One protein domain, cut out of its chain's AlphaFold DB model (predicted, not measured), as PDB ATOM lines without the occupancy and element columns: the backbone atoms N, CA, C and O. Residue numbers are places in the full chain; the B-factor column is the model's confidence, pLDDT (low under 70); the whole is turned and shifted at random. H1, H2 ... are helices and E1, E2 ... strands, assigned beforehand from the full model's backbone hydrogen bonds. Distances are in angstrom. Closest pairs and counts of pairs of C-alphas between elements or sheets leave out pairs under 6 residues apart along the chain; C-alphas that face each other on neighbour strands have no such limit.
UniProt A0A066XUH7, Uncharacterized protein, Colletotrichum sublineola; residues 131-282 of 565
ATOM      1  N   ASP A 131      94.762  41.990  70.824       88.88
ATOM      2  CA  ASP A 131      93.725  41.420  69.958       88.88
ATOM      3  C   ASP A 131      92.988  40.258  70.641       88.88
ATOM      4  O   ASP A 131      92.454  39.365  69.981       88.88
ATOM      5  N   ALA A 132      92.960  40.244  71.979       86.69
ATOM      6  CA  ALA A 132      92.159  39.279  72.723       86.69
ATOM      7  C   ALA A 132      90.697  39.345  72.263       86.69
ATOM      8  O   ALA A 132      90.154  40.433  72.109       86.69
ATOM      9  N   LEU A 133      90.066  38.193  72.063       83.38
ATOM     10  CA  LEU A 133      88.661  38.114  71.686       83.38
ATOM     11  C   LEU A 133      87.813  37.913  72.940       83.38
ATOM     12  O   LEU A 133      88.131  37.056  73.761       83.38
ATOM     13  N   ALA A 134      86.746  38.692  73.065       76.38
ATOM     14  CA  ALA A 134      85.721  38.515  74.085       76.38
ATOM     15  C   ALA A 134      84.332  38.519  73.446       76.38
ATOM     16  O   ALA A 134      84.089  39.240  72.474       76.38
ATOM     17  N   GLU A 135      83.409  37.735  73.996       70.19
ATOM     18  CA  GLU A 135      82.023  37.746  73.542       70.19
ATOM     19  C   GLU A 135      81.362  39.057  73.984       70.19
ATOM     20  O   GLU A 135      81.451  39.484  75.144       70.19
ATOM     21  N   CYS A 136      80.727  39.741  73.037       61.31
ATOM     22  CA  CYS A 136      79.941  40.926  73.324       61.31
ATOM     23  C   CYS A 136      78.475  40.580  73.114       61.31
ATOM     24  O   CYS A 136      78.008  40.575  71.986       61.31
ATOM     25  N   CYS A 137      77.772  40.316  74.205       51.53
ATOM     26  CA  CYS A 137      76.339  40.010  74.244       51.53
ATOM     27  C   CYS A 137      75.490  41.253  74.553       51.53
ATOM     28  O   CYS A 137      74.391  41.159  75.095       51.53
ATOM     29  N   TRP A 138      76.021  42.444  74.260       54.16
ATOM     30  CA  TRP A 138      75.239  43.670  74.328       54.16
ATOM     31  C   TRP A 138      74.642  43.942  72.953       54.16
ATOM     32  O   TRP A 138      75.396  44.084  71.982       54.16
ATOM     33  N   PRO A 139      73.317  44.135  72.866       48.03
ATOM     34  CA  PRO A 139      72.754  44.907  71.787       48.03
ATOM     35  C   PRO A 139      73.424  46.286  71.879       48.03
ATOM     36  O   PRO A 139      73.133  47.078  72.770       48.03
ATOM     37  N   CYS A 140      74.337  46.606  70.962       46.03
ATOM     38  CA  CYS A 140      74.866  47.964  70.781       46.03
ATOM     39  C   CYS A 140      73.758  48.996  70.427       46.03
ATOM     40  O   CYS A 140      74.072  50.130  70.082       46.03
ATOM     41  N   TYR A 141      72.481  48.613  70.505       45.94
ATOM     42  CA  TYR A 141      71.276  49.380  70.231       45.94
ATOM     43  C   TYR A 141      70.897  50.224  71.454       45.94
ATOM     44  O   TYR A 141      70.011  49.872  72.227       45.94
ATOM     45  N   SER A 142      71.592  51.341  71.668       42.38
ATOM     46  CA  SER A 142      71.033  52.434  72.481       42.38
ATOM     47  C   SER A 142      70.235  53.428  71.632       42.38
ATOM     48  O   SER A 142      69.659  54.364  72.176       42.38
ATOM     49  N   GLU A 143      70.211  53.253  70.309       45.94
ATOM     50  CA  GLU A 143      69.360  54.042  69.421       45.94
ATOM     51  C   GLU A 143      68.005  53.343  69.248       45.94
ATOM     52  O   GLU A 143      67.969  52.109  69.252       45.94
ATOM     53  N   PRO A 144      66.892  54.099  69.142       40.25
ATOM     54  CA  PRO A 144      65.584  53.527  68.827       40.25
ATOM     55  C   PRO A 144      65.692  52.678  67.560       40.25
ATOM     56  O   PRO A 144      66.492  53.010  66.683       40.25
ATOM     57  N   ASP A 145      64.915  51.591  67.500       40.41
ATOM     58  CA  ASP A 145      64.865  50.595  66.422       40.41
ATOM     59  C   ASP A 145      64.688  51.244  65.038       40.41
ATOM     60  O   ASP A 145      63.625  51.225  64.424       40.41
ATOM     61  N   THR A 146      65.760  51.798  64.482       40.41
ATOM     62  CA  THR A 146      65.824  52.055  63.055       40.41
ATOM     63  C   THR A 146      66.060  50.686  62.435       40.41
ATOM     64  O   THR A 146      67.148  50.110  62.526       40.41
ATOM     65  N   ARG A 147      65.010  50.124  61.821       39.38
ATOM     66  CA  ARG A 147      65.038  48.865  61.046       39.38
ATOM     67  C   ARG A 147      66.245  48.754  60.093       39.38
ATOM     68  O   ARG A 147      66.640  47.654  59.717       39.38
ATOM     69  N   ALA A 148      66.876  49.877  59.754       37.50
ATOM     70  CA  ALA A 148      68.149  49.993  59.054       37.50
ATOM     71  C   ALA A 148      69.320  49.175  59.648       37.50
ATOM     72  O   ALA A 148      70.184  48.723  58.888       37.50
ATOM     73  N   LEU A 149      69.369  48.964  60.972       45.09
ATOM     74  CA  LEU A 149      70.509  48.361  61.681       45.09
ATOM     75  C   LEU A 149      70.216  47.013  62.361       45.09
ATOM     76  O   LEU A 149      71.088  46.531  63.086       45.09
ATOM     77  N   THR A 150      69.067  46.365  62.130       45.38
ATOM     78  CA  THR A 150      68.710  45.053  62.723       45.38
ATOM     79  C   THR A 150      69.524  43.894  62.130       45.38
ATOM     80  O   THR A 150      69.022  42.980  61.486       45.38
ATOM     81  N   ASP A 151      70.835  43.923  62.345       48.69
ATOM     82  CA  ASP A 151      71.745  42.826  62.053       48.69
ATOM     83  C   ASP A 151      71.861  41.949  63.307       48.69
ATOM     84  O   ASP A 151      72.867  41.975  64.021       48.69
ATOM     85  N   ALA A 152      70.787  41.202  63.597       43.75
ATOM     86  CA  ALA A 152      70.697  40.287  64.743       43.75
ATOM     87  C   ALA A 152      71.881  39.299  64.799       43.75
ATOM     88  O   ALA A 152      72.307  38.872  65.868       43.75
ATOM     89  N   ALA A 153      72.488  39.004  63.647       43.16
ATOM     90  CA  ALA A 153      73.654  38.137  63.523       43.16
ATOM     91  C   ALA A 153      74.927  38.666  64.215       43.16
ATOM     92  O   ALA A 153      75.892  37.927  64.380       43.16
ATOM     93  N   VAL A 154      74.969  39.943  64.610       51.09
ATOM     94  CA  VAL A 154      76.146  40.555  65.251       51.09
ATOM     95  C   VAL A 154      75.966  40.715  66.768       51.09
ATOM     96  O   VAL A 154      76.866  41.213  67.445       51.09
ATOM     97  N   GLU A 155      74.823  40.292  67.313       50.22
ATOM     98  CA  GLU A 155      74.514  40.347  68.749       50.22
ATOM     99  C   GLU A 155      75.420  39.431  69.594       50.22
ATOM    100  O   GLU A 155      75.564  39.660  70.788       50.22
ATOM    101  N   TYR A 156      76.094  38.459  68.966       54.56
ATOM    102  CA  TYR A 156      76.992  37.494  69.621       54.56
ATOM    103  C   TYR A 156      78.407  37.477  69.018       54.56
ATOM    104  O   TYR A 156      79.162  36.519  69.174       54.56
ATOM    105  N   ALA A 157      78.793  38.529  68.289       63.31
ATOM    106  CA  ALA A 157      80.102  38.572  67.644       63.31
ATOM    107  C   ALA A 157      81.230  38.800  68.664       63.31
ATOM    108  O   ALA A 157      81.163  39.713  69.494       63.31
ATOM    109  N   ALA A 158      82.308  38.024  68.538       73.50
ATOM    110  CA  ALA A 158      83.539  38.259  69.281       73.50
ATOM    111  C   ALA A 158      84.130  39.638  68.940       73.50
ATOM    112  O   ALA A 158      84.176  40.049  67.779       73.50
ATOM    113  N   ARG A 159      84.599  40.360  69.955       78.56
ATOM    114  CA  ARG A 159      85.148  41.715  69.846       78.56
ATOM    115  C   ARG A 159      86.549  41.765  70.422       78.56
ATOM    116  O   ARG A 159      86.828  41.091  71.404       78.56
ATOM    117  N   THR A 160      87.395  42.612  69.836       87.38
ATOM    118  CA  THR A 160      88.681  42.986  70.440       87.38
ATOM    119  C   THR A 160      88.528  44.229  71.321       87.38
ATOM    120  O   THR A 160      87.537  44.965  71.186       87.38
ATOM    121  N   PRO A 161      89.518  44.549  72.176       89.00
ATOM    122  CA  PRO A 161      89.516  45.780  72.956       89.00
ATOM    123  C   PRO A 161      89.335  47.038  72.099       89.00
ATOM    124  O   PRO A 161      88.652  47.969  72.521       89.00
ATOM    125  N   LEU A 162      89.878  47.067  70.872       90.06
ATOM    126  CA  LEU A 162      89.680  48.194  69.957       90.06
ATOM    127  C   LEU A 162      88.201  48.370  69.600       90.06
ATOM    128  O   LEU A 162      87.666  49.464  69.752       90.06
ATOM    129  N   HIS A 163      87.528  47.293  69.199       82.31
ATOM    130  CA  HIS A 163      86.107  47.328  68.845       82.31
ATOM    131  C   HIS A 163      85.253  47.747  70.057       82.31
ATOM    132  O   HIS A 163      84.359  48.577  69.921       82.31
ATOM    133  N   MET A 164      85.605  47.311  71.276       81.12
ATOM    134  CA  MET A 164      84.952  47.787  72.506       81.12
ATOM    135  C   MET A 164      85.145  49.289  72.754       81.12
ATOM    136  O   MET A 164      84.195  49.968  73.148       81.12
ATOM    137  N   ALA A 165      86.341  49.835  72.508       85.81
ATOM    138  CA  ALA A 165      86.570  51.278  72.609       85.81
ATOM    139  C   ALA A 165      85.695  52.059  71.615       85.81
ATOM    140  O   ALA A 165      85.130  53.089  71.981       85.81
ATOM    141  N   LEU A 166      85.533  51.559  70.385       83.44
ATOM    142  CA  LEU A 166      84.674  52.174  69.366       83.44
ATOM    143  C   LEU A 166      83.193  52.107  69.762       83.44
ATOM    144  O   LEU A 166      82.505  53.134  69.757       83.44
ATOM    145  N   CYS A 167      82.730  50.933  70.202       76.31
ATOM    146  CA  CYS A 167      81.366  50.698  70.678       76.31
ATOM    147  C   CYS A 167      80.995  51.509  71.927       76.31
ATOM    148  O   CYS A 167      79.818  51.794  72.129       76.31
ATOM    149  N   ASN A 168      81.966  51.980  72.712       75.12
ATOM    150  CA  ASN A 168      81.737  52.853  73.874       75.12
ATOM    151  C   ASN A 168      82.119  54.323  73.632       75.12
ATOM    152  O   ASN A 168      82.072  55.140  74.546       75.12
ATOM    153  N   GLY A 169      82.519  54.678  72.411       78.06
ATOM    154  CA  GLY A 169      82.801  56.059  72.036       78.06
ATOM    155  C   GLY A 169      84.111  56.596  72.623       78.06
ATOM    156  O   GLY A 169      84.344  57.803  72.671       78.06
ATOM    157  N   GLN A 170      84.992  55.701  73.066       85.00
ATOM    158  CA  GLN A 170      86.207  56.029  73.796       85.00
ATOM    159  C   GLN A 170      87.333  56.417  72.842       85.00
ATOM    160  O   GLN A 170      88.278  55.663  72.599       85.00
ATOM    161  N   ARG A 171      87.244  57.646  72.321       88.88
ATOM    162  CA  ARG A 171      88.178  58.227  71.345       88.88
ATOM    163  C   ARG A 171      89.652  58.020  71.713       88.88
ATOM    164  O   ARG A 171      90.446  57.582  70.888       88.88
ATOM    165  N   HIS A 172      90.029  58.359  72.945       90.69
ATOM    166  CA  HIS A 172      91.428  58.325  73.385       90.69
ATOM    167  C   HIS A 172      91.958  56.895  73.537       90.69
ATOM    168  O   HIS A 172      93.115  56.640  73.207       90.69
ATOM    169  N   SER A 173      91.113  55.965  73.988       91.00
ATOM    170  CA  SER A 173      91.451  54.541  74.052       91.00
ATOM    171  C   SER A 173      91.618  53.947  72.659       91.00
ATOM    172  O   SER A 173      92.610  53.269  72.413       91.00
ATOM    173  N   ALA A 174      90.701  54.253  71.734       91.62
ATOM    174  CA  ALA A 174      90.788  53.794  70.351       91.62
ATOM    175  C   ALA A 174      92.097  54.247  69.690       91.62
ATOM    176  O   ALA A 174      92.806  53.426  69.118       91.62
ATOM    177  N   ARG A 175      92.478  55.525  69.856       92.31
ATOM    178  CA  ARG A 175      93.763  56.038  69.351       92.31
ATOM    179  C   ARG A 175      94.960  55.279  69.904       92.31
ATOM    180  O   ARG A 175      95.840  54.896  69.149       92.31
ATOM    181  N   GLN A 176      94.990  55.051  71.214       93.94
ATOM    182  CA  GLN A 176      96.111  54.354  71.845       93.94
ATOM    183  C   GLN A 176      96.231  52.902  71.392       93.94
ATOM    184  O   GLN A 176      97.344  52.433  71.191       93.94
ATOM    185  N   LEU A 177      95.107  52.207  71.215       93.19
ATOM    186  CA  LEU A 177      95.099  50.831  70.723       93.19
ATOM    187  C   LEU A 177      95.550  50.761  69.257       93.19
ATOM    188  O   LEU A 177      96.384  49.924  68.928       93.19
ATOM    189  N   ILE A 178      95.087  51.677  68.399       92.38
ATOM    190  CA  ILE A 178      95.542  51.763  67.000       92.38
ATOM    191  C   ILE A 178      97.043  52.069  66.937       92.38
ATOM    192  O   ILE A 178      97.782  51.364  66.257       92.38
ATOM    193  N   ALA A 179      97.517  53.058  67.700       91.56
ATOM    194  CA  ALA A 179      98.934  53.419  67.759       91.56
ATOM    195  C   ALA A 179      99.822  52.287  68.308       91.56
ATOM    196  O   ALA A 179     101.003  52.208  67.976       91.56
ATOM    197  N   ALA A 180      99.262  51.403  69.138       91.50
ATOM    198  CA  ALA A 180      99.934  50.210  69.640       91.50
ATOM    199  C   ALA A 180      99.897  49.017  68.662       91.50
ATOM    200  O   ALA A 180     100.460  47.972  68.977       91.50
ATOM    201  N   GLY A 181      99.271  49.166  67.490       89.88
ATOM    202  CA  GLY A 181      99.218  48.137  66.452       89.88
ATOM    203  C   GLY A 181      98.067  47.142  66.592       89.88
ATOM    204  O   GLY A 181      98.194  46.023  66.104       89.88
ATOM    205  N   ALA A 182      96.963  47.519  67.250       90.69
ATOM    206  CA  ALA A 182      95.763  46.681  67.315       90.69
ATOM    207  C   ALA A 182      95.231  46.358  65.912       90.69
ATOM    208  O   ALA A 182      95.197  47.229  65.035       90.69
ATOM    209  N   SER A 183      94.745  45.133  65.716       88.75
ATOM    210  CA  SER A 183      94.117  44.739  64.460       88.75
ATOM    211  C   SER A 183      92.862  45.570  64.187       88.75
ATOM    212  O   SER A 183      91.964  45.700  65.023       88.75
ATOM    213  N   LEU A 184      92.771  46.091  62.963       88.00
ATOM    214  CA  LEU A 184      91.614  46.842  62.469       88.00
ATOM    215  C   LEU A 184      90.493  45.938  61.924       88.00
ATOM    216  O   LEU A 184      89.480  46.440  61.429       88.00
ATOM    217  N   VAL A 185      90.691  44.619  61.972       83.50
ATOM    218  CA  VAL A 185      89.777  43.609  61.430       83.50
ATOM    219  C   VAL A 185      89.541  42.518  62.467       83.50
ATOM    220  O   VAL A 185      90.484  42.036  63.098       83.50
ATOM    221  N   LEU A 186      88.284  42.108  62.613       77.56
ATOM    222  CA  LEU A 186      87.895  40.893  63.319       77.56
ATOM    223  C   LEU A 186      88.007  39.700  62.364       77.56
ATOM    224  O   LEU A 186      87.472  39.717  61.255       77.56
ATOM    225  N   GLY A 187      88.718  38.662  62.801       58.94
ATOM    226  CA  GLY A 187      88.975  37.449  62.017       58.94
ATOM    227  C   GLY A 187      88.843  36.161  62.828       58.94
ATOM    228  O   GLY A 187      89.580  35.211  62.582       58.94
ATOM    229  N   GLY A 188      87.971  36.142  63.840       53.78
ATOM    230  CA  GLY A 188      87.805  34.981  64.717       53.78
ATOM    231  C   GLY A 188      86.937  33.877  64.094       53.78
ATOM    232  O   GLY A 188      85.970  34.204  63.403       53.78
ATOM    233  N   PRO A 189      87.246  32.587  64.332       47.03
ATOM    234  CA  PRO A 189      86.294  31.504  64.104       47.03
ATOM    235  C   PRO A 189      85.094  31.652  65.048       47.03
ATOM    236  O   PRO A 189      85.239  32.164  66.162       47.03
ATOM    237  N   ASP A 190      83.924  31.196  64.608       48.56
ATOM    238  CA  ASP A 190      82.715  31.222  65.429       48.56
ATOM    239  C   ASP A 190      82.926  30.409  66.726       48.56
ATOM    240  O   ASP A 190      83.595  29.365  66.700       48.56
ATOM    241  N   PRO A 191      82.370  30.851  67.869       46.94
ATOM    242  CA  PRO A 191      82.349  30.044  69.082       46.94
ATOM    243  C   PRO A 191      81.704  28.672  68.813       46.94
ATOM    244  O   PRO A 191      80.713  28.584  68.079       46.94
ATOM    245  N   PRO A 192      82.216  27.577  69.406       41.88
ATOM    246  CA  PRO A 192      81.652  26.250  69.191       41.88
ATOM    247  C   PRO A 192      80.187  26.201  69.653       41.88
ATOM    248  O   PRO A 192      79.894  26.403  70.828       41.88
ATOM    249  N   GLY A 193      79.270  25.902  68.726       46.41
ATOM    250  CA  GLY A 193      77.829  25.767  68.992       46.41
ATOM    251  C   GLY A 193      76.942  26.837  68.344       46.41
ATOM    252  O   GLY A 193      75.731  26.634  68.267       46.41
ATOM    253  N   VAL A 194      77.515  27.919  67.806       46.28
ATOM    254  CA  VAL A 194      76.778  28.940  67.041       46.28
ATOM    255  C   VAL A 194      76.992  28.664  65.553       46.28
ATOM    256  O   VAL A 194      78.089  28.817  65.035       46.28
ATOM    257  N   SER A 195      75.963  28.154  64.869       39.62
ATOM    258  CA  SER A 195      76.075  27.666  63.475       39.62
ATOM    259  C   SER A 195      75.596  28.668  62.425       39.62
ATOM    260  O   SER A 195      75.423  28.313  61.262       39.62
ATOM    261  N   GLN A 196      75.322  29.904  62.825       45.09
ATOM    262  CA  GLN A 196      74.800  30.928  61.939       45.09
ATOM    263  C   GLN A 196      75.488  32.244  62.280       45.09
ATOM    264  O   GLN A 196      75.055  32.912  63.212       45.09
ATOM    265  N   HIS A 197      76.465  32.617  61.434       48.47
ATOM    266  CA  HIS A 197      76.775  34.009  61.078       48.47
ATOM    267  C   HIS A 197      77.571  34.802  62.182       48.47
ATOM    268  O   HIS A 197      77.305  34.639  63.358       48.47
ATOM    269  N   ASN A 198      78.565  35.696  61.984       51.34
ATOM    270  CA  ASN A 198      78.814  36.624  60.874       51.34
ATOM    271  C   ASN A 198      80.027  37.595  61.031       51.34
ATOM    272  O   ASN A 198      79.988  38.690  60.473       51.34
ATOM    273  N   ALA A 199      81.112  37.289  61.755       55.22
ATOM    274  CA  ALA A 199      82.178  38.293  62.001       55.22
ATOM    275  C   ALA A 199      83.402  38.242  61.059       55.22
ATOM    276  O   ALA A 199      84.362  38.986  61.270       55.22
ATOM    277  N   GLN A 200      83.402  37.396  60.022       61.75
ATOM    278  CA  GLN A 200      84.519  37.359  59.069       61.75
ATOM    279  C   GLN A 200      84.612  38.680  58.293       61.75
ATOM    280  O   GLN A 200      83.617  39.165  57.758       61.75
ATOM    281  N   ASN A 201      85.821  39.246  58.226       69.44
ATOM    282  CA  ASN A 201      86.127  40.522  57.566       69.44
ATOM    283  C   ASN A 201      85.410  41.747  58.163       69.44
ATOM    284  O   ASN A 201      85.322  42.791  57.513       69.44
ATOM    285  N   TRP A 202      84.933  41.665  59.410       79.00
ATOM    286  CA  TRP A 202      84.331  42.819  60.072       79.00
ATOM    287  C   TRP A 202      85.411  43.824  60.481       79.00
ATOM    288  O   TRP A 202      86.241  43.562  61.348       79.00
ATOM    289  N   THR A 203      85.412  44.990  59.846       85.31
ATOM    290  CA  THR A 203      86.419  46.035  60.090       85.31
ATOM    291  C   THR A 203      85.954  47.076  61.104       85.31
ATOM    292  O   THR A 203      84.760  47.354  61.207       85.31
ATOM    293  N   VAL A 204      86.892  47.824  61.687       85.50
ATOM    294  CA  VAL A 204      86.602  49.023  62.505       85.50
ATOM    295  C   VAL A 204      85.671  50.032  61.819       85.50
ATOM    296  O   VAL A 204      84.867  50.684  62.481       85.50
ATOM    297  N   PHE A 205      85.724  50.146  60.486       86.50
ATOM    298  CA  PHE A 205      84.831  51.035  59.739       86.50
ATOM    299  C   PHE A 205      83.357  50.616  59.823       86.50
ATOM    300  O   PHE A 205      82.509  51.503  59.852       86.50
ATOM    301  N   HIS A 206      83.056  49.316  59.932       81.25
ATOM    302  CA  HIS A 206      81.695  48.812  60.122       81.25
ATOM    303  C   HIS A 206      81.164  49.145  61.525       81.25
ATOM    304  O   HIS A 206      79.996  49.495  61.667       81.25
ATOM    305  N   ASP A 207      82.019  49.122  62.553       78.56
ATOM    306  CA  ASP A 207      81.641  49.548  63.912       78.56
ATOM    307  C   ASP A 207      81.303  51.025  63.999       78.56
ATOM    308  O   ASP A 207      80.344  51.424  64.660       78.56
ATOM    309  N   LEU A 208      82.074  51.841  63.290       82.06
ATOM    310  CA  LEU A 208      81.849  53.277  63.217       82.06
ATOM    311  C   LEU A 208      80.538  53.646  62.501       82.06
ATOM    312  O   LEU A 208      80.083  54.780  62.645       82.06
ATOM    313  N   CYS A 209      79.929  52.706  61.767       80.06
ATOM    314  CA  CYS A 209      78.627  52.848  61.112       80.06
ATOM    315  C   CYS A 209      77.433  52.460  61.999       80.06
ATOM    316  O   CYS A 209      76.331  52.341  61.475       80.06
ATOM    317  N   ARG A 210      77.632  52.178  63.292       72.06
ATOM    318  CA  ARG A 210      76.548  51.729  64.186       72.06
ATOM    319  C   ARG A 210      75.941  52.821  65.054       72.06
ATOM    320  O   ARG A 210      74.859  52.618  65.582       72.06
ATOM    321  N   TYR A 211      76.650  53.929  65.245       69.38
ATOM    322  CA  TYR A 211      76.292  54.956  66.220       69.38
ATOM    323  C   TYR A 211      76.268  56.334  65.568       69.38
ATOM    324  O   TYR A 211      77.301  56.786  65.051       69.38
ATOM    325  N   ARG A 212      75.130  57.042  65.640       64.44
ATOM    326  CA  ARG A 212      75.074  58.456  65.244       64.44
ATOM    327  C   ARG A 212      75.847  59.299  66.257       64.44
ATOM    328  O   ARG A 212      76.086  58.917  67.398       64.44
ATOM    329  N   GLY A 213      76.323  60.460  65.815       61.47
ATOM    330  CA  GLY A 213      76.915  61.464  66.708       61.47
ATOM    331  C   GLY A 213      78.359  61.208  67.166       61.47
ATOM    332  O   GLY A 213      79.017  62.141  67.620       61.47
ATOM    333  N   ARG A 214      78.942  60.020  66.957       71.44
ATOM    334  CA  ARG A 214      80.334  59.711  67.366       71.44
ATOM    335  C   ARG A 214      81.404  60.189  66.385       71.44
ATOM    336  O   ARG A 214      82.415  59.520  66.152       71.44
ATOM    337  N   ARG A 215      81.212  61.391  65.838       77.94
ATOM    338  CA  ARG A 215      82.132  62.024  64.879       77.94
ATOM    339  C   ARG A 215      83.557  62.090  65.416       77.94
ATOM    340  O   ARG A 215      84.513  61.885  64.684       77.94
ATOM    341  N   GLU A 216      83.710  62.384  66.696       81.88
ATOM    342  CA  GLU A 216      85.019  62.546  67.327       81.88
ATOM    343  C   GLU A 216      85.830  61.248  67.325       81.88
ATOM    344  O   GLU A 216      87.052  61.280  67.183       81.88
ATOM    345  N   VAL A 217      85.142  60.111  67.447       84.00
ATOM    346  CA  VAL A 217      85.728  58.769  67.394       84.00
ATOM    347  C   VAL A 217      86.041  58.398  65.950       84.00
ATOM    348  O   VAL A 217      87.149  57.948  65.680       84.00
ATOM    349  N   GLN A 218      85.123  58.673  65.018       87.00
ATOM    350  CA  GLN A 218      85.359  58.496  63.580       87.00
ATOM    351  C   GLN A 218      86.604  59.270  63.123       87.00
ATOM    352  O   GLN A 218      87.522  58.689  62.549       87.00
ATOM    353  N   GLU A 219      86.685  60.565  63.438       87.31
ATOM    354  CA  GLU A 219      87.826  61.409  63.070       87.31
ATOM    355  C   GLU A 219      89.101  61.016  63.818       87.31
ATOM    356  O   GLU A 219      90.187  61.154  63.270       87.31
ATOM    357  N   ALA A 220      89.008  60.504  65.048       86.44
ATOM    358  CA  ALA A 220      90.173  59.961  65.733       86.44
ATOM    359  C   ALA A 220      90.759  58.752  65.026       86.44
ATOM    360  O   ALA A 220      91.962  58.734  64.789       86.44
ATOM    361  N   VAL A 221      89.920  57.777  64.688       87.38
ATOM    362  CA  VAL A 221      90.341  56.574  63.972       87.38
ATOM    363  C   VAL A 221      90.939  56.964  62.622       87.38
ATOM    364  O   VAL A 221      92.058  56.570  62.320       87.38
ATOM    365  N   ILE A 222      90.259  57.826  61.859       87.50
ATOM    366  CA  ILE A 222      90.776  58.324  60.577       87.50
ATOM    367  C   ILE A 222      92.110  59.055  60.770       87.50
ATOM    368  O   ILE A 222      93.030  58.817  60.000       87.50
ATOM    369  N   SER A 223      92.247  59.907  61.792       87.38
ATOM    370  CA  SER A 223      93.478  60.682  62.017       87.38
ATOM    371  C   SER A 223      94.696  59.838  62.387       87.38
ATOM    372  O   SER A 223      95.806  60.268  62.112       87.38
ATOM    373  N   GLU A 224      94.500  58.679  63.021       88.00
ATOM    374  CA  GLU A 224      95.609  57.776  63.369       88.00
ATOM    375  C   GLU A 224      95.983  56.848  62.206       88.00
ATOM    376  O   GLU A 224      97.125  56.420  62.094       88.00
ATOM    377  N   ILE A 225      95.011  56.511  61.354       86.56
ATOM    378  CA  ILE A 225      95.179  55.567  60.240       86.56
ATOM    379  C   ILE A 225      95.648  56.279  58.960       86.56
ATOM    380  O   ILE A 225      96.294  55.664  58.104       86.56
ATOM    381  N   ALA A 226      95.286  57.551  58.792       86.25
ATOM    382  CA  ALA A 226      95.662  58.359  57.642       86.25
ATOM    383  C   ALA A 226      97.059  58.968  57.807       86.25
ATOM    384  O   ALA A 226      97.460  59.370  58.896       86.25
ATOM    385  N   ASP A 227      97.765  59.103  56.690       81.75
ATOM    386  CA  ASP A 227      99.058  59.777  56.640       81.75
ATOM    387  C   ASP A 227      98.904  61.283  56.930       81.75
ATOM    388  O   ASP A 227      97.802  61.835  56.905       81.75
ATOM    389  N   ASN A 228     100.018  62.006  57.091       76.44
ATOM    390  CA  ASN A 228     100.037  63.464  57.328       76.44
ATOM    391  C   ASN A 228      99.265  64.293  56.276       76.44
ATOM    392  O   ASN A 228      98.909  65.444  56.524       76.44
ATOM    393  N   HIS A 229      99.010  63.717  55.098       67.88
ATOM    394  CA  HIS A 229      98.231  64.323  54.015       67.88
ATOM    395  C   HIS A 229      96.722  64.024  54.088       67.88
ATOM    396  O   HIS A 229      95.971  64.483  53.231       67.88
ATOM    397  N   GLY A 230      96.267  63.257  55.083       76.50
ATOM    398  CA  GLY A 230      94.877  62.821  55.228       76.50
ATOM    399  C   GLY A 230      94.467  61.694  54.277       76.50
ATOM    400  O   GLY A 230      93.273  61.428  54.140       76.50
ATOM    401  N   ASN A 231      95.435  61.042  53.627       81.69
ATOM    402  CA  ASN A 231      95.211  59.916  52.726       81.69
ATOM    403  C   ASN A 231      95.414  58.592  53.459       81.69
ATOM    404  O   ASN A 231      96.259  58.485  54.343       81.69
ATOM    405  N   LEU A 232      94.647  57.579  53.068       84.69
ATOM    406  CA  LEU A 232      94.796  56.228  53.592       84.69
ATOM    407  C   LEU A 232      95.822  55.448  52.766       84.69
ATOM    408  O   LEU A 232      95.851  55.551  51.537       84.69
ATOM    409  N   SER A 233      96.626  54.632  53.444       84.69
ATOM    410  CA  SER A 233      97.509  53.662  52.796       84.69
ATOM    411  C   SER A 233      96.699  52.634  51.990       84.69
ATOM    412  O   SER A 233      95.503  52.441  52.218       84.69
ATOM    413  N   ALA A 234      97.345  51.918  51.065       83.19
ATOM    414  CA  ALA A 234      96.673  50.897  50.256       83.19
ATOM    415  C   ALA A 234      95.990  49.807  51.107       83.19
ATOM    416  O   ALA A 234      94.894  49.361  50.772       83.19
ATOM    417  N   THR A 235      96.598  49.422  52.236       82.38
ATOM    418  CA  THR A 235      96.020  48.447  53.170       82.38
ATOM    419  C   THR A 235      94.785  49.013  53.867       82.38
ATOM    420  O   THR A 235      93.755  48.349  53.923       82.38
ATOM    421  N   HIS A 236      94.832  50.263  54.330       84.12
ATOM    422  CA  HIS A 236      93.692  50.922  54.971       84.12
ATOM    423  C   HIS A 236      92.549  51.224  53.986       84.12
ATOM    424  O   HIS A 236      91.378  51.125  54.348       84.12
ATOM    425  N   LEU A 237      92.866  51.517  52.720       86.06
ATOM    426  CA  LEU A 237      91.883  51.623  51.638       86.06
ATOM    427  C   LEU A 237      91.214  50.284  51.329       86.06
ATOM    428  O   LEU A 237      90.023  50.255  51.018       86.06
ATOM    429  N   GLN A 238      91.951  49.176  51.409       86.25
ATOM    430  CA  GLN A 238      91.368  47.850  51.236       86.25
ATOM    431  C   GLN A 238      90.301  47.589  52.304       86.25
ATOM    432  O   GLN A 238      89.215  47.143  51.954       86.25
ATOM    433  N   LEU A 239      90.551  47.972  53.561       84.56
ATOM    434  CA  LEU A 239      89.579  47.844  54.658       84.56
ATOM    435  C   LEU A 239      88.291  48.655  54.445       84.56
ATOM    436  O   LEU A 239      87.226  48.250  54.894       84.56
ATOM    437  N   LEU A 240      88.351  49.789  53.740       85.44
ATOM    438  CA  LEU A 240      87.144  50.537  53.361       85.44
ATOM    439  C   LEU A 240      86.296  49.827  52.296       85.44
ATOM    440  O   LEU A 240      85.142  50.197  52.084       85.44
ATOM    441  N   ASN A 241      86.873  48.843  51.611       87.06
ATOM    442  CA  ASN A 241      86.278  48.136  50.484       87.06
ATOM    443  C   ASN A 241      86.009  46.652  50.783       87.06
ATOM    444  O   ASN A 241      85.422  45.965  49.949       87.06
ATOM    445  N   THR A 242      86.427  46.142  51.944       85.25
ATOM    446  CA  THR A 242      86.118  44.776  52.375       85.25
ATOM    447  C   THR A 242      84.646  44.675  52.732       85.25
ATOM    448  O   THR A 242      84.176  45.415  53.592       85.25
ATOM    449  N   ALA A 243      83.933  43.764  52.080       82.50
ATOM    450  CA  ALA A 243      82.560  43.454  52.436       82.50
ATOM    451  C   ALA A 243      82.505  42.587  53.701       82.50
ATOM    452  O   ALA A 243      83.355  41.709  53.889       82.50
ATOM    453  N   ASP A 244      81.504  42.835  54.542       75.75
ATOM    454  CA  ASP A 244      81.152  41.966  55.656       75.75
ATOM    455  C   ASP A 244      80.574  40.624  55.164       75.75
ATOM    456  O   ASP A 244      80.429  40.353  53.967       75.75
ATOM    457  N   SER A 245      80.236  39.762  56.115       72.62
ATOM    458  CA  SER A 245      79.576  38.472  55.891       72.62
ATOM    459  C   SER A 245      78.229  38.573  55.165       72.62
ATOM    460  O   SER A 245      77.827  37.634  54.480       72.62
ATOM    461  N   ASN A 246      77.563  39.724  55.262       71.12
ATOM    462  CA  ASN A 246      76.331  40.035  54.553       71.12
ATOM    463  C   ASN A 246      76.596  40.673  53.179       71.12
ATOM    464  O   ASN A 246      75.646  41.057  52.507       71.12
ATOM    465  N   GLY A 247      77.851  40.814  52.741       76.56
ATOM    466  CA  GLY A 247      78.216  41.428  51.464       76.56
ATOM    467  C   GLY A 247      78.150  42.959  51.451       76.56
ATOM    468  O   GLY A 247      78.262  43.560  50.383       76.56
ATOM    469  N   TYR A 248      77.966  43.612  52.600       79.00
ATOM    470  CA  TYR A 248      77.968  45.067  52.705       79.00
ATOM    471  C   TYR A 248      79.383  45.585  52.921       79.00
ATOM    472  O   TYR A 248      80.072  45.186  53.851       79.00
ATOM    473  N   THR A 249      79.809  46.531  52.089       86.94
ATOM    474  CA  THR A 249      80.994  47.344  52.387       86.94
ATOM    475  C   THR A 249      80.690  48.339  53.515       86.94
ATOM    476  O   THR A 249      79.523  48.706  53.701       86.94
ATOM    477  N   PRO A 250      81.704  48.884  54.217       86.81
ATOM    478  CA  PRO A 250      81.497  49.926  55.219       86.81
ATOM    479  C   PRO A 250      80.722  51.127  54.668       86.81
ATOM    480  O   PRO A 250      79.860  51.681  55.346       86.81
ATOM    481  N   LEU A 251      80.977  51.495  53.408       89.00
ATOM    482  CA  LEU A 251      80.246  52.557  52.723       89.00
ATOM    483  C   LEU A 251      78.765  52.194  52.530       89.00
ATOM    484  O   LEU A 251      77.896  53.020  52.806       89.00
ATOM    485  N   ALA A 252      78.465  50.967  52.098       85.06
ATOM    486  CA  ALA A 252      77.091  50.494  51.954       85.06
ATOM    487  C   ALA A 252      76.366  50.399  53.303       85.06
ATOM    488  O   ALA A 252      75.201  50.789  53.396       85.06
ATOM    489  N   LYS A 253      77.064  49.968  54.361       83.00
ATOM    490  CA  LYS A 253      76.541  49.957  55.731       83.00
ATOM    491  C   LYS A 253      76.254  51.372  56.234       83.00
ATOM    492  O   LYS A 253      75.182  51.598  56.779       83.00
ATOM    493  N   ALA A 254      77.153  52.330  55.994       85.56
ATOM    494  CA  ALA A 254      76.947  53.737  56.346       85.56
ATOM    495  C   ALA A 254      75.730  54.337  55.629       85.56
ATOM    496  O   ALA A 254      74.952  55.051  56.253       85.56
ATOM    497  N   CYS A 255      75.552  54.037  54.337       85.94
ATOM    498  CA  CYS A 255      74.380  54.467  53.574       85.94
ATOM    499  C   CYS A 255      73.091  53.842  54.109       85.94
ATOM    500  O   CYS A 255      72.129  54.571  54.312       85.94
ATOM    501  N   ARG A 256      73.086  52.532  54.389       80.81
ATOM    502  CA  ARG A 256      71.922  51.823  54.944       80.81
ATOM    503  C   ARG A 256      71.554  52.334  56.334       80.81
ATOM    504  O   ARG A 256      70.389  52.550  56.609       80.81
ATOM    505  N   ALA A 257      72.551  52.581  57.178       75.94
ATOM    506  CA  ALA A 257      72.370  53.197  58.488       75.94
ATOM    507  C   ALA A 257      72.032  54.697  58.401       75.94
ATOM    508  O   ALA A 257      71.827  55.335  59.423       75.94
ATOM    509  N   GLY A 258      72.016  55.306  57.210       78.69
ATOM    510  CA  GLY A 258      71.771  56.735  57.009       78.69
ATOM    511  C   GLY A 258      72.806  57.667  57.641       78.69
ATOM    512  O   GLY A 258      72.499  58.821  57.922       78.69
ATOM    513  N   HIS A 259      74.029  57.198  57.892       83.25
ATOM    514  CA  HIS A 259      75.151  58.027  58.344       83.25
ATOM    515  C   HIS A 259      75.787  58.762  57.159       83.25
ATOM    516  O   HIS A 259      76.947  58.531  56.793       83.25
ATOM    517  N   PHE A 260      75.014  59.627  56.503       85.75
ATOM    518  CA  PHE A 260      75.406  60.226  55.230       85.75
ATOM    519  C   PHE A 260      76.664  61.093  55.338       85.75
ATOM    520  O   PHE A 260      77.487  61.083  54.421       85.75
ATOM    521  N   ARG A 261      76.896  61.776  56.469       86.62
ATOM    522  CA  ARG A 261      78.142  62.539  56.674       86.62
ATOM    523  C   ARG A 261      79.364  61.640  56.675       86.62
ATOM    524  O   ARG A 261      80.381  61.970  56.063       86.62
ATOM    525  N   TYR A 262      79.264  60.503  57.353       87.00
ATOM    526  CA  TYR A 262      80.354  59.545  57.426       87.00
ATOM    527  C   TYR A 262      80.570  58.849  56.076       87.00
ATOM    528  O   TYR A 262      81.710  58.713  55.638       87.00
ATOM    529  N   ALA A 263      79.498  58.540  55.340       89.62
ATOM    530  CA  ALA A 263      79.585  58.044  53.965       89.62
ATOM    531  C   ALA A 263      80.287  59.045  53.021       89.62
ATOM    532  O   ALA A 263      81.164  58.663  52.242       89.62
ATOM    533  N   VAL A 264      79.982  60.348  53.123       89.56
ATOM    534  CA  VAL A 264      80.708  61.403  52.387       89.56
ATOM    535  C   VAL A 264      82.187  61.404  52.763       89.56
ATOM    536  O   VAL A 264      83.038  61.501  51.875       89.56
ATOM    537  N   ARG A 265      82.506  61.265  54.054       89.25
ATOM    538  CA  ARG A 265      83.890  61.197  54.532       89.25
ATOM    539  C   ARG A 265      84.625  59.986  53.953       89.25
ATOM    540  O   ARG A 265      85.709  60.161  53.407       89.25
ATOM    541  N   MET A 266      84.023  58.798  53.954       89.06
ATOM    542  CA  MET A 266      84.596  57.603  53.317       89.06
ATOM    543  C   MET A 266      84.849  57.800  51.812       89.06
ATOM    544  O   MET A 266      85.898  57.414  51.301       89.06
ATOM    545  N   LEU A 267      83.934  58.460  51.092       89.50
ATOM    546  CA  LEU A 267      84.112  58.767  49.665       89.50
ATOM    547  C   LEU A 267      85.224  59.784  49.385       89.50
ATOM    548  O   LEU A 267      85.755  59.798  48.271       89.50
ATOM    549  N   GLN A 268      85.530  60.665  50.341       89.19
ATOM    550  CA  GLN A 268      86.686  61.566  50.273       89.19
ATOM    551  C   GLN A 268      87.988  60.812  50.543       89.19
ATOM    552  O   GLN A 268      88.996  61.119  49.920       89.19
ATOM    553  N   LEU A 269      87.944  59.812  51.426       87.00
ATOM    554  CA  LEU A 269      89.074  58.939  51.735       87.00
ATOM    555  C   LEU A 269      89.373  57.918  50.627       87.00
ATOM    556  O   LEU A 269      90.402  57.266  50.698       87.00
ATOM    557  N   GLY A 270      88.515  57.788  49.609       86.94
ATOM    558  CA  GLY A 270      88.750  56.918  48.449       86.94
ATOM    559  C   GLY A 270      87.968  55.602  48.444       86.94
ATOM    560  O   GLY A 270      88.304  54.712  47.666       86.94
ATOM    561  N   ALA A 271      86.921  55.463  49.267       87.38
ATOM    562  CA  ALA A 271      86.041  54.295  49.222       87.38
ATOM    563  C   ALA A 271      85.418  54.099  47.826       87.38
ATOM    564  O   ALA A 271      84.967  55.058  47.183       87.38
ATOM    565  N   ASN A 272      85.376  52.850  47.358       84.44
ATOM    566  CA  ASN A 272      84.840  52.505  46.050       84.44
ATOM    567  C   ASN A 272      83.308  52.402  46.107       84.44
ATOM    568  O   ASN A 272      82.752  51.482  46.698       84.44
ATOM    569  N   SER A 273      82.619  53.324  45.434       82.12
ATOM    570  CA  SER A 273      81.151  53.360  45.382       82.12
ATOM    571  C   SER A 273      80.516  52.308  44.468       82.12
ATOM    572  O   SER A 273      79.292  52.230  44.417       82.12
ATOM    573  N   GLN A 274      81.317  51.567  43.697       75.31
ATOM    574  CA  GLN A 274      80.834  50.556  42.748       75.31
ATOM    575  C   GLN A 274      80.728  49.161  43.367       75.31
ATOM    576  O   GLN A 274      80.100  48.280  42.784       75.31
ATOM    577  N   LEU A 275      81.335  48.950  44.538       71.75
ATOM    578  CA  LEU A 275      81.192  47.707  45.286       71.75
ATOM    579  C   LEU A 275      79.787  47.691  45.895       71.75
ATOM    580  O   LEU A 275      79.509  48.381  46.877       71.75
ATOM    581  N   GLY A 276      78.882  46.997  45.207       61.72
ATOM    582  CA  GLY A 276      77.472  46.912  45.562       61.72
ATOM    583  C   GLY A 276      77.204  46.040  46.795       61.72
ATOM    584  O   GLY A 276      78.100  45.328  47.246       61.72
ATOM    585  N   PRO A 277      75.970  46.101  47.334       63.75
ATOM    586  CA  PRO A 277      75.464  45.146  48.329       63.75
ATOM    587  C   PRO A 277      75.505  43.695  47.795       63.75
ATOM    588  O   PRO A 277      75.766  43.497  46.604       63.75
ATOM    589  N   PRO A 278      75.251  42.673  48.638       59.06
ATOM    590  CA  PRO A 278      75.359  41.259  48.267       59.06
ATOM    591  C   PRO A 278      74.717  40.900  46.918       59.06
ATOM    592  O   PRO A 278      73.640  41.382  46.552       59.06
ATOM    593  N   GLN A 279      75.397  39.989  46.215       49.28
ATOM    594  CA  GLN A 279      74.969  39.356  44.966       49.28
ATOM    595  C   GLN A 279      73.525  38.840  45.104       49.28
ATOM    596  O   GLN A 279      73.262  37.953  45.912       49.28
ATOM    597  N   GLY A 280      72.589  39.392  44.324       53.62
ATOM    598  CA  GLY A 280      71.192  38.933  44.279       53.62
ATOM    599  C   GLY A 280      70.142  40.039  44.373       53.62
ATOM    600  O   GLY A 280      69.021  39.846  43.911       53.62
ATOM    601  N   THR A 281      70.500  41.218  44.887       59.88
ATOM    602  CA  THR A 281      69.643  42.409  44.795       59.88
ATOM    603  C   THR A 281      70.176  43.302  43.673       59.88
ATOM    604  O   THR A 281      71.339  43.689  43.695       59.88
ATOM    605  N   ASN A 282      69.359  43.677  42.680       70.06
ATOM    606  CA  ASN A 282      69.744  44.688  41.668       70.06
ATOM    607  C   ASN A 282      69.928  46.102  42.281       70.06
ATOM    608  O   ASN A 282      70.132  47.102  41.593       70.06
TER     609      ASN A 282
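What this domain is: This is residues 131 to 282 of the 565 residues of an uncharacterized protein of Colletotrichum sublineola (UniProt A0A066XUH7). With little regular structure, short helices form a stack, H3 and H4 between the helical hairpins H1-H2 and H6-H7, beside long loops. The printed 152 residues, under half in named elements, hold one named strand, E1, then seven named helices; the class is mostly helix. The whole is compact, with a radius of gyration of the C-alphas of 14.7 A and spans of 45 by 39 by 30 A.

How they stand to each other: E1, residues 134 to 136, pairs with no named strand. H1, residues 161 to 167, and H2, residues 171 to 179, form a hairpin; closest C-alphas, Ala 165 and Ala 174, 5.4 A. H3, residues 204 to 207, touches H1; closest C-alphas, Val 204 and His 163, 6.6 A. H4, residues 215 to 225, touches H2 at a shallow tilt of 14 degrees, the same way; closest C-alphas, Val 217 and Arg 171, 4.7 A. H5, residues 234 to 239, touches no helix. H6, residues 250 to 256, touches H3; closest C-alphas, Pro 250 and His 206, 5.0 A. H6 and H7, residues 260 to 269, form a hairpin; closest C-alphas, Ala 254 and Ala 263, 5.6 A. Every O i to N i+4 pair is within hydrogen-bond range in H1, H2 and H4 to H7; H3 is too short for one.

Where its parts are: E1 begins at C-alpha 134 (85.721, 38.515, 74.085); H7, 14.2 A long, ends at C-alpha 269 (89.074, 58.939, 51.735). H4 is 15.3 A long.

The domain as a whole: The printed part has no cut. The links E1 to H1 and H2 to H3 are long. pLDDT is under 70 in 47 residues, among them 136 to 157 and 187 to 201.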